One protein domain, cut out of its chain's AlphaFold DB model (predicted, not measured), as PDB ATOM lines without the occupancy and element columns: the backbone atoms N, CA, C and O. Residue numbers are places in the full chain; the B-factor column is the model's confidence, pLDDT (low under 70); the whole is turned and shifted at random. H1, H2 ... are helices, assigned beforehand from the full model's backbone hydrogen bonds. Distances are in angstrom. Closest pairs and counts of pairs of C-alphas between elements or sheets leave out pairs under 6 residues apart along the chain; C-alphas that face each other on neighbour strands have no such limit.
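What this domain is: This is residues 67 to 143 of the 147 residues of an uncharacterized protein of Capnocytophaga sp. oral taxon 863 str. F0517 (UniProt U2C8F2). The longest helix, H4, stands beside short H3 across a small gap; on the other side of H3, H2 packs on it at a slant, and H1 packs on H2. Residues 137 to 143 stick out. The printed part, 77 residues with four named helices, H1 to H4 in chain order, is all helix and compact, with radius of gyration of the C-alphas 12.5 A and spans of 32 by 30 by 21 A.

Where its parts are: H4, residues 126 to 141, is 22.7 A long and ends at C-alpha 141 (-25.267, -35.190, -65.603). H3 is residues 104 to 110, 10.3 A; H2 is residues 85 to 97, 18.2 A. H1, residues 74 to 80, 10.6 A, begins at C-alpha 74 (-34.354, -32.685, -38.123).

How they stand to each other: H4 and H3 are close but not clearly touching; their closest C-alphas, Tyr 132 and Val 109, are 7.2 A apart. H3 and H2, a helical hairpin, touch at a steep tilt of 40 degrees, closest at C-alphas Phe 110 and Arg 89, 5.2 A. H2 touches H1 with residues 87 to 91 alone, closest at C-alphas Lys 88 and Tyr 80, 6.0 A. In these helices every O i to N i+4 pair is within hydrogen-bond range.

The domain as a whole: The printed part has no cut. The link H3 to H4 is long. Residue 119 has pLDDT under 70.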
ATOM      1  N   SER A  67     -37.433 -28.580 -56.352       92.88
ATOM      2  CA  SER A  67     -36.925 -27.200 -56.343       92.88
ATOM      3  C   SER A  67     -37.233 -26.411 -55.056       92.88
ATOM      4  O   SER A  67     -36.660 -25.342 -54.831       92.88
ATOM      5  N   ASN A  68     -38.122 -26.922 -54.201       92.38
ATOM      6  CA  ASN A  68     -38.498 -26.348 -52.911       92.38
ATOM      7  C   ASN A  68     -37.926 -27.125 -51.706       92.38
ATOM      8  O   ASN A  68     -38.117 -26.719 -50.559       92.38
ATOM      9  N   LEU A  69     -37.214 -28.230 -51.938       94.12
ATOM     10  CA  LEU A  69     -36.677 -29.084 -50.879       94.12
ATOM     11  C   LEU A  69     -35.183 -28.833 -50.666       94.12
ATOM     12  O   LEU A  69     -34.425 -28.669 -51.612       94.12
ATOM     13  N   ALA A  70     -34.738 -28.855 -49.412       94.75
ATOM     14  CA  ALA A  70     -33.324 -28.789 -49.056       94.75
ATOM     15  C   ALA A  70     -33.014 -29.784 -47.934       94.75
ATOM     16  O   ALA A  70     -33.876 -30.101 -47.114       94.75
ATOM     17  N   LEU A  71     -31.775 -30.277 -47.888       95.12
ATOM     18  CA  LEU A  71     -31.366 -31.260 -46.888       95.12
ATOM     19  C   LEU A  71     -30.903 -30.564 -45.607       95.12
ATOM     20  O   LEU A  71     -29.933 -29.805 -45.624       95.12
ATOM     21  N   LEU A  72     -31.574 -30.854 -44.498       93.81
ATOM     22  CA  LEU A  72     -31.288 -30.295 -43.180       93.81
ATOM     23  C   LEU A  72     -31.436 -31.360 -42.100       93.81
ATOM     24  O   LEU A  72     -32.169 -32.338 -42.270       93.81
ATOM     25  N   ASP A  73     -30.768 -31.149 -40.970       92.88
ATOM     26  CA  ASP A  73     -31.017 -31.966 -39.796       92.88
ATOM     27  C   ASP A  73     -32.431 -31.709 -39.251       92.88
ATOM     28  O   ASP A  73     -33.036 -30.643 -39.415       92.88
ATOM     29  N   SER A  74     -32.969 -32.724 -38.580       93.62
ATOM     30  CA  SER A  74     -34.354 -32.685 -38.123       93.62
ATOM     31  C   SER A  74     -34.612 -31.620 -37.049       93.62
ATOM     32  O   SER A  74     -35.739 -31.138 -36.944       93.62
ATOM     33  N   SER A  75     -33.593 -31.247 -36.264       93.12
ATOM     34  CA  SER A  75     -33.710 -30.221 -35.228       93.12
ATOM     35  C   SER A  75     -33.863 -28.846 -35.868       93.12
ATOM     36  O   SER A  75     -34.835 -28.146 -35.591       93.12
ATOM     37  N   THR A  76     -32.982 -28.503 -36.809       93.62
ATOM     38  CA  THR A  76     -33.025 -27.227 -37.533       93.62
ATOM     39  C   THR A  76     -34.303 -27.084 -38.362       93.62
ATOM     40  O   THR A  76     -34.963 -26.049 -38.281       93.62
ATOM     41  N   ASN A  77     -34.707 -28.126 -39.102       92.62
ATOM     42  CA  ASN A  77     -35.920 -28.076 -39.930       92.62
ATOM     43  C   ASN A  77     -37.199 -27.890 -39.094       92.62
ATOM     44  O   ASN A  77     -38.084 -27.123 -39.474       92.62
ATOM     45  N   ARG A  78     -37.300 -28.557 -37.935       92.38
ATOM     46  CA  ARG A  78     -38.418 -28.333 -37.002       92.38
ATOM     47  C   ARG A  78     -38.334 -26.972 -36.316       92.38
ATOM     48  O   ARG A  78     -39.377 -26.384 -36.061       92.38
ATOM     49  N   GLY A  79     -37.124 -26.484 -36.044       91.50
ATOM     50  CA  GLY A  79     -36.878 -25.258 -35.288       91.50
ATOM     51  C   GLY A  79     -37.498 -24.007 -35.910       91.50
ATOM     52  O   GLY A  79     -38.106 -23.227 -35.189       91.50
ATOM     53  N   TYR A  80     -37.393 -23.824 -37.231       88.88
ATOM     54  CA  TYR A  80     -38.073 -22.712 -37.917       88.88
ATOM     55  C   TYR A  80     -39.428 -23.115 -38.536       88.88
ATOM     56  O   TYR A  80     -40.227 -22.250 -38.879       88.88
ATOM     57  N   GLY A  81     -39.700 -24.408 -38.761       88.94
ATOM     58  CA  GLY A  81     -40.964 -24.902 -39.323       88.94
ATOM     59  C   GLY A  81     -41.449 -24.174 -40.593       88.94
ATOM     60  O   GLY A  81     -40.789 -24.169 -41.640       88.94
ATOM     61  N   LYS A  82     -42.640 -23.564 -40.507       85.56
ATOM     62  CA  LYS A  82     -43.282 -22.808 -41.600       85.56
ATOM     63  C   LYS A  82     -42.901 -21.320 -41.641       85.56
ATOM     64  O   LYS A  82     -43.529 -20.570 -42.377       85.56
ATOM     65  N   ALA A  83     -41.875 -20.902 -40.897       87.81
ATOM     66  CA  ALA A  83     -41.408 -19.520 -40.870       87.81
ATOM     67  C   ALA A  83     -41.127 -18.947 -42.277       87.81
ATOM     68  O   ALA A  83     -40.714 -19.690 -43.171       87.81
ATOM     69  N   PRO A  84     -41.269 -17.630 -42.487       86.31
ATOM     70  CA  PRO A  84     -40.863 -16.962 -43.721       86.31
ATOM     71  C   PRO A  84     -39.396 -17.216 -44.098       86.31
ATOM     72  O   PRO A  84     -38.530 -17.381 -43.233       86.31
ATOM     73  N   PHE A  85     -39.084 -17.185 -45.397       90.25
ATOM     74  CA  PHE A  85     -37.728 -17.446 -45.907       90.25
ATOM     75  C   PHE A  85     -36.609 -16.627 -45.220       90.25
ATOM     76  O   PHE A  85     -35.575 -17.225 -44.915       90.25
ATOM     77  N   PRO A  86     -36.774 -15.326 -44.883       89.62
ATOM     78  CA  PRO A  86     -35.744 -14.544 -44.188       89.62
ATOM     79  C   PRO A  86     -35.387 -15.095 -42.807       89.62
ATOM     80  O   PRO A  86     -34.220 -15.074 -42.405       89.62
ATOM     81  N   GLN A  87     -36.385 -15.613 -42.089       90.88
ATOM     82  CA  GLN A  87     -36.184 -16.225 -40.781       90.88
ATOM     83  C   GLN A  87     -35.443 -17.553 -40.942       90.88
ATOM     84  O   GLN A  87     -34.405 -17.742 -40.311       90.88
ATOM     85  N   LYS A  88     -35.887 -18.413 -41.876       94.31
ATOM     86  CA  LYS A  88     -35.177 -19.662 -42.205       94.31
ATOM     87  C   LYS A  88     -33.714 -19.388 -42.566       94.31
ATOM     88  O   LYS A  88     -32.810 -20.005 -42.012       94.31
ATOM     89  N   ARG A  89     -33.470 -18.410 -43.446       95.06
ATOM     90  CA  ARG A  89     -32.132 -17.984 -43.876       95.06
ATOM     91  C   ARG A  89     -31.265 -17.536 -42.702       95.06
ATOM     92  O   ARG A  89     -30.125 -17.980 -42.601       95.06
ATOM     93  N   THR A  90     -31.793 -16.688 -41.821       95.31
ATOM     94  CA  THR A  90     -31.078 -16.237 -40.617       95.31
ATOM     95  C   THR A  90     -30.692 -17.416 -39.726       95.31
ATOM     96  O   THR A  90     -29.559 -17.474 -39.254       95.31
ATOM     97  N   THR A  91     -31.589 -18.388 -39.536       96.12
ATOM     98  CA  THR A  91     -31.288 -19.607 -38.771       96.12
ATOM     99  C   THR A  91     -30.148 -20.405 -39.397       96.12
ATOM    100  O   THR A  91     -29.241 -20.821 -38.682       96.12
ATOM    101  N   ILE A  92     -30.157 -20.592 -40.720       97.06
ATOM    102  CA  ILE A  92     -29.090 -21.322 -41.418       97.06
ATOM    103  C   ILE A  92     -27.747 -20.594 -41.326       97.06
ATOM    104  O   ILE A  92     -26.739 -21.245 -41.078       97.06
ATOM    105  N   ILE A  93     -27.732 -19.264 -41.457       96.19
ATOM    106  CA  ILE A  93     -26.508 -18.460 -41.306       96.19
ATOM    107  C   ILE A  93     -25.926 -18.623 -39.903       96.19
ATOM    108  O   ILE A  93     -24.757 -18.963 -39.777       96.19
ATOM    109  N   LYS A  94     -26.749 -18.475 -38.857       97.00
ATOM    110  CA  LYS A  94     -26.294 -18.659 -37.470       97.00
ATOM    111  C   LYS A  94     -25.722 -20.056 -37.236       97.00
ATOM    112  O   LYS A  94     -24.689 -20.203 -36.598       97.00
ATOM    113  N   LYS A  95     -26.368 -21.092 -37.779       95.50
ATOM    114  CA  LYS A  95     -25.889 -22.476 -37.660       95.50
ATOM    115  C   LYS A  95     -24.546 -22.692 -38.361       95.50
ATOM    116  O   LYS A  95     -23.686 -23.364 -37.797       95.50
ATOM    117  N   ASP A  96     -24.368 -22.121 -39.551       95.12
ATOM    118  CA  ASP A  96     -23.100 -22.155 -40.295       95.12
ATOM    119  C   ASP A  96     -21.992 -21.408 -39.523       95.12
ATOM    120  O   ASP A  96     -20.893 -21.936 -39.364       95.12
ATOM    121  N   GLU A  97     -22.299 -20.238 -38.945       96.25
ATOM    122  CA  GLU A  97     -21.387 -19.458 -38.085       96.25
ATOM    123  C   GLU A  97     -20.984 -20.206 -36.802       96.25
ATOM    124  O   GLU A  97     -19.833 -20.135 -36.374       96.25
ATOM    125  N   GLU A  98     -21.905 -20.966 -36.207       96.25
ATOM    126  CA  GLU A  98     -21.664 -21.830 -35.041       96.25
ATOM    127  C   GLU A  98     -20.818 -23.077 -35.375       96.25
ATOM    128  O   GLU A  98     -20.484 -23.859 -34.482       96.25
ATOM    129  N   GLY A  99     -20.482 -23.303 -36.650       94.19
ATOM    130  CA  GLY A  99     -19.751 -24.487 -37.103       94.19
ATOM    131  C   GLY A  99     -20.613 -25.750 -37.198       94.19
ATOM    132  O   GLY A  99     -20.077 -26.856 -37.298       94.19
ATOM    133  N   THR A 100     -21.945 -25.615 -37.179       93.69
ATOM    134  CA  THR A 100     -22.844 -26.739 -37.471       93.69
ATOM    135  C   THR A 100     -22.650 -27.149 -38.924       93.69
ATOM    136  O   THR A 100     -22.681 -26.314 -39.824       93.69
ATOM    137  N   PHE A 101     -22.479 -28.446 -39.180       94.38
ATOM    138  CA  PHE A 101     -22.360 -28.924 -40.551       94.38
ATOM    139  C   PHE A 101     -23.670 -28.708 -41.322       94.38
ATOM    140  O   PHE A 101     -24.672 -29.376 -41.061       94.38
ATOM    141  N   ILE A 102     -23.634 -27.814 -42.309       95.56
ATOM    142  CA  ILE A 102     -24.710 -27.596 -43.277       95.56
ATOM    143  C   ILE A 102     -24.242 -28.117 -44.641       95.56
ATOM    144  O   ILE A 102     -23.186 -27.692 -45.122       95.56
ATOM    145  N   PRO A 103     -25.000 -29.010 -45.311       95.75
ATOM    146  CA  PRO A 103     -24.650 -29.455 -46.654       95.75
ATOM    147  C   PRO A 103     -24.444 -28.266 -47.597       95.75
ATOM    148  O   PRO A 103     -25.253 -27.336 -47.618       95.75
ATOM    149  N   LEU A 104     -23.389 -28.311 -48.419       95.19
ATOM    150  CA  LEU A 104     -23.014 -27.205 -49.307       95.19
ATOM    151  C   LEU A 104     -24.192 -26.728 -50.171       95.19
ATOM    152  O   LEU A 104     -24.424 -25.529 -50.284       95.19
ATOM    153  N   CYS A 105     -24.961 -27.660 -50.742       95.50
ATOM    154  CA  CYS A 105     -26.122 -27.324 -51.563       95.50
ATOM    155  C   CYS A 105     -27.196 -26.570 -50.769       95.50
ATOM    156  O   CYS A 105     -27.751 -25.595 -51.268       95.50
ATOM    157  N   THR A 106     -27.443 -26.966 -49.519       96.44
ATOM    158  CA  THR A 106     -28.388 -26.290 -48.626       96.44
ATOM    159  C   THR A 106     -27.911 -24.886 -48.283       96.44
ATOM    160  O   THR A 106     -28.671 -23.928 -48.415       96.44
ATOM    161  N   ARG A 107     -26.632 -24.722 -47.925       96.00
ATOM    162  CA  ARG A 107     -26.055 -23.395 -47.679       96.00
ATOM    163  C   ARG A 107     -26.218 -22.486 -48.900       96.00
ATOM    164  O   ARG A 107     -26.661 -21.349 -48.771       96.00
ATOM    165  N   ASN A 108     -25.933 -23.001 -50.093       96.19
ATOM    166  CA  ASN A 108     -26.040 -22.245 -51.339       96.19
ATOM    167  C   ASN A 108     -27.481 -21.813 -51.664       96.19
ATOM    168  O   ASN A 108     -27.661 -20.728 -52.213       96.19
ATOM    169  N   VAL A 109     -28.493 -22.613 -51.302       95.50
ATOM    170  CA  VAL A 109     -29.917 -22.241 -51.410       95.50
ATOM    171  C   VAL A 109     -30.218 -21.018 -50.542       95.50
ATOM    172  O   VAL A 109     -30.663 -19.989 -51.049       95.50
ATOM    173  N   PHE A 110     -29.903 -21.073 -49.246       95.25
ATOM    174  CA  PHE A 110     -30.223 -19.981 -48.317       95.25
ATOM    175  C   PHE A 110     -29.358 -18.728 -48.524       95.25
ATOM    176  O   PHE A 110     -29.807 -17.609 -48.268       95.25
ATOM    177  N   LEU A 111     -28.137 -18.882 -49.040       93.75
ATOM    178  CA  LEU A 111     -27.271 -17.762 -49.427       93.75
ATOM    179  C   LEU A 111     -27.507 -17.274 -50.866       93.75
ATOM    180  O   LEU A 111     -26.892 -16.290 -51.272       93.75
ATOM    181  N   LYS A 112     -28.416 -17.918 -51.612       93.19
ATOM    182  CA  LYS A 112     -28.760 -17.621 -53.012       93.19
ATOM    183  C   LYS A 112     -27.589 -17.671 -53.999       93.19
ATOM    184  O   LYS A 112     -27.582 -16.972 -55.008       93.19
ATOM    185  N   TYR A 113     -26.614 -18.545 -53.770       94.81
ATOM    186  CA  TYR A 113     -25.450 -18.684 -54.657       94.81
ATOM    187  C   TYR A 113     -25.783 -19.278 -56.030       94.81
ATOM    188  O   TYR A 113     -25.001 -19.131 -56.963       94.81
ATOM    189  N   TYR A 114     -26.947 -19.914 -56.176       94.25
ATOM    190  CA  TYR A 114     -27.437 -20.387 -57.473       94.25
ATOM    191  C   TYR A 114     -28.158 -19.304 -58.286       94.25
ATOM    192  O   TYR A 114     -28.382 -19.499 -59.475       94.25
ATOM    193  N   SER A 115     -28.462 -18.148 -57.686       90.44
ATOM    194  CA  SER A 115     -29.198 -17.051 -58.322       90.44
ATOM    195  C   SER A 115     -28.359 -15.769 -58.373       90.44
ATOM    196  O   SER A 115     -28.624 -14.828 -57.622       90.44
ATOM    197  N   PRO A 116     -27.360 -15.677 -59.271       79.00
ATOM    198  CA  PRO A 116     -26.461 -14.521 -59.349       79.00
ATOM    199  C   PRO A 116     -27.175 -13.202 -59.693       79.00
ATOM    200  O   PRO A 116     -26.647 -12.129 -59.417       79.00
ATOM    201  N   HIS A 117     -28.380 -13.273 -60.265       78.56
ATOM    202  CA  HIS A 117     -29.214 -12.122 -60.621       78.56
ATOM    203  C   HIS A 117     -30.462 -11.997 -59.735       78.56
ATOM    204  O   HIS A 117     -31.504 -11.527 -60.186       78.56
ATOM    205  N   THR A 118     -30.392 -12.453 -58.480       73.19
ATOM    206  CA  THR A 118     -31.520 -12.326 -57.549       73.19
ATOM    207  C   THR A 118     -31.836 -10.857 -57.252       73.19
ATOM    208  O   THR A 118     -30.982 -10.102 -56.795       73.19
ATOM    209  N   ASN A 119     -33.092 -10.455 -57.457       68.50
ATOM    210  CA  ASN A 119     -33.556  -9.088 -57.184       68.50
ATOM    211  C   ASN A 119     -33.897  -8.848 -55.702       68.50
ATOM    212  O   ASN A 119     -34.213  -7.728 -55.309       68.50
ATOM    213  N   SER A 120     -33.863  -9.892 -54.867       80.06
ATOM    214  CA  SER A 120     -34.190  -9.803 -53.441       80.06
ATOM    215  C   SER A 120     -33.606 -10.973 -52.657       80.06
ATOM    216  O   SER A 120     -33.538 -12.087 -53.164       80.06
ATOM    217  N   LEU A 121     -33.224 -10.761 -51.398       86.06
ATOM    218  CA  LEU A 121     -32.871 -11.844 -50.468       86.06
ATOM    219  C   LEU A 121     -34.063 -12.293 -49.607       86.06
ATOM    220  O   LEU A 121     -33.925 -13.217 -48.808       86.06
ATOM    221  N   LEU A 122     -35.218 -11.636 -49.754       84.00
ATOM    222  CA  LEU A 122     -36.347 -11.789 -48.839       84.00
ATOM    223  C   LEU A 122     -37.225 -13.003 -49.140       84.00
ATOM    224  O   LEU A 122     -37.894 -13.491 -48.243       84.00
ATOM    225  N   PHE A 123     -37.235 -13.515 -50.365       85.31
ATOM    226  CA  PHE A 123     -38.155 -14.581 -50.771       85.31
ATOM    227  C   PHE A 123     -37.447 -15.659 -51.584       85.31
ATOM    228  O   PHE A 123     -36.448 -15.373 -52.233       85.31
ATOM    229  N   TRP A 124     -37.969 -16.886 -51.563       88.94
ATOM    230  CA  TRP A 124     -37.528 -17.981 -52.434       88.94
ATOM    231  C   TRP A 124     -38.355 -17.957 -53.723       88.94
ATOM    232  O   TRP A 124     -39.470 -18.484 -53.768       88.94
ATOM    233  N   SER A 125     -37.860 -17.246 -54.738       87.31
ATOM    234  CA  SER A 125     -38.634 -16.918 -55.938       87.31
ATOM    235  C   SER A 125     -38.768 -18.096 -56.911       87.31
ATOM    236  O   SER A 125     -38.166 -19.155 -56.717       87.31
ATOM    237  N   ALA A 126     -39.583 -17.947 -57.962       85.81
ATOM    238  CA  ALA A 126     -39.688 -18.971 -59.004       85.81
ATOM    239  C   ALA A 126     -38.367 -19.112 -59.771       85.81
ATOM    240  O   ALA A 126     -37.926 -20.226 -60.052       85.81
ATOM    241  N   THR A 127     -37.697 -17.989 -60.017       88.00
ATOM    242  CA  THR A 127     -36.351 -17.933 -60.590       88.00
ATOM    243  C   THR A 127     -35.343 -18.661 -59.704       88.00
ATOM    244  O   THR A 127     -34.557 -19.458 -60.211       88.00
ATOM    245  N   ASP A 128     -35.400 -18.464 -58.382       91.06
ATOM    246  CA  ASP A 128     -34.521 -19.179 -57.449       91.06
ATOM    247  C   ASP A 128     -34.725 -20.695 -57.492       91.06
ATOM    248  O   ASP A 128     -33.760 -21.454 -57.607       91.06
ATOM    249  N   ARG A 129     -35.989 -21.131 -57.459       91.38
ATOM    250  CA  ARG A 129     -36.368 -22.545 -57.578       91.38
ATOM    251  C   ARG A 129     -35.859 -23.159 -58.873       91.38
ATOM    252  O   ARG A 129     -35.251 -24.228 -58.845       91.38
ATOM    253  N   LYS A 130     -36.067 -22.469 -59.996       91.44
ATOM    254  CA  LYS A 130     -35.608 -22.918 -61.310       91.44
ATOM    255  C   LYS A 130     -34.086 -23.050 -61.350       91.44
ATOM    256  O   LYS A 130     -33.585 -24.105 -61.716       91.44
ATOM    257  N   ASN A 131     -33.352 -22.020 -60.930       93.94
ATOM    258  CA  ASN A 131     -31.888 -22.043 -60.927       93.94
ATOM    259  C   ASN A 131     -31.335 -23.166 -60.039       93.94
ATOM    260  O   ASN A 131     -30.344 -23.814 -60.381       93.94
ATOM    261  N   TYR A 132     -31.976 -23.406 -58.893       95.38
ATOM    262  CA  TYR A 132     -31.597 -24.496 -58.007       95.38
ATOM    263  C   TYR A 132     -31.821 -25.867 -58.660       95.38
ATOM    264  O   TYR A 132     -30.915 -26.704 -58.636       95.38
ATOM    265  N   LEU A 133     -32.978 -26.078 -59.295       94.88
ATOM    266  CA  LEU A 133     -33.276 -27.314 -60.019       94.88
ATOM    267  C   LEU A 133     -32.304 -27.543 -61.183       94.88
ATOM    268  O   LEU A 133     -31.720 -28.622 -61.275       94.88
ATOM    269  N   ASP A 134     -32.049 -26.515 -61.997       94.94
ATOM    270  CA  ASP A 134     -31.076 -26.565 -63.095       94.94
ATOM    271  C   ASP A 134     -29.697 -27.015 -62.577       94.94
ATOM    272  O   ASP A 134     -29.015 -27.830 -63.207       94.94
ATOM    273  N   LYS A 135     -29.292 -26.543 -61.386       95.94
ATOM    274  CA  LYS A 135     -28.015 -26.936 -60.784       95.94
ATOM    275  C   LYS A 135     -27.994 -28.376 -60.284       95.94
ATOM    276  O   LYS A 135     -26.956 -29.042 -60.399       95.94
ATOM    277  N   ILE A 136     -29.106 -28.867 -59.739       94.88
ATOM    278  CA  ILE A 136     -29.256 -30.286 -59.395       94.88
ATOM    279  C   ILE A 136     -29.090 -31.128 -60.665       94.88
ATOM    280  O   ILE A 136     -28.258 -32.038 -60.691       94.88
ATOM    281  N   GLU A 137     -29.814 -30.798 -61.736       94.56
ATOM    282  CA  GLU A 137     -29.751 -31.529 -63.004       94.56
ATOM    283  C   GLU A 137     -28.349 -31.520 -63.617       94.56
ATOM    284  O   GLU A 137     -27.855 -32.564 -64.050       94.56
ATOM    285  N   GLU A 138     -27.682 -30.365 -63.635       94.38
ATOM    286  CA  GLU A 138     -26.305 -30.227 -64.111       94.38
ATOM    287  C   GLU A 138     -25.347 -31.115 -63.312       94.38
ATOM    288  O   GLU A 138     -24.536 -31.836 -63.894       94.38
ATOM    289  N   THR A 139     -25.479 -31.120 -61.985       93.19
ATOM    290  CA  THR A 139     -24.651 -31.954 -61.108       93.19
ATOM    291  C   THR A 139     -24.868 -33.438 -61.407       93.19
ATOM    292  O   THR A 139     -23.900 -34.191 -61.512       93.19
ATOM    293  N   LEU A 140     -26.120 -33.863 -61.612       92.38
ATOM    294  CA  LEU A 140     -26.468 -35.255 -61.909       92.38
ATOM    295  C   LEU A 140     -25.977 -35.721 -63.288       92.38
ATOM    296  O   LEU A 140     -25.676 -36.905 -63.442       92.38
ATOM    297  N   LYS A 141     -25.829 -34.831 -64.280       92.44
ATOM    298  CA  LYS A 141     -25.267 -35.190 -65.603       92.44
ATOM    299  C   LYS A 141     -23.870 -35.806 -65.497       92.44
ATOM    300  O   LYS A 141     -23.556 -36.704 -66.273       92.44
ATOM    301  N   ASN A 142     -23.075 -35.394 -64.509       88.00
ATOM    302  CA  ASN A 142     -21.738 -35.950 -64.276       88.00
ATOM    303  C   ASN A 142     -21.761 -37.415 -63.816       88.00
ATOM    304  O   ASN A 142     -20.763 -38.112 -63.967       88.00
ATOM    305  N   PHE A 143     -22.894 -37.898 -63.301       86.56
ATOM    306  CA  PHE A 143     -23.063 -39.271 -62.821       86.56
ATOM    307  C   PHE A 143     -23.766 -40.187 -63.834       86.56
ATOM    308  O   PHE A 143     -23.724 -41.403 -63.684       86.56
TER     309      PHE A 143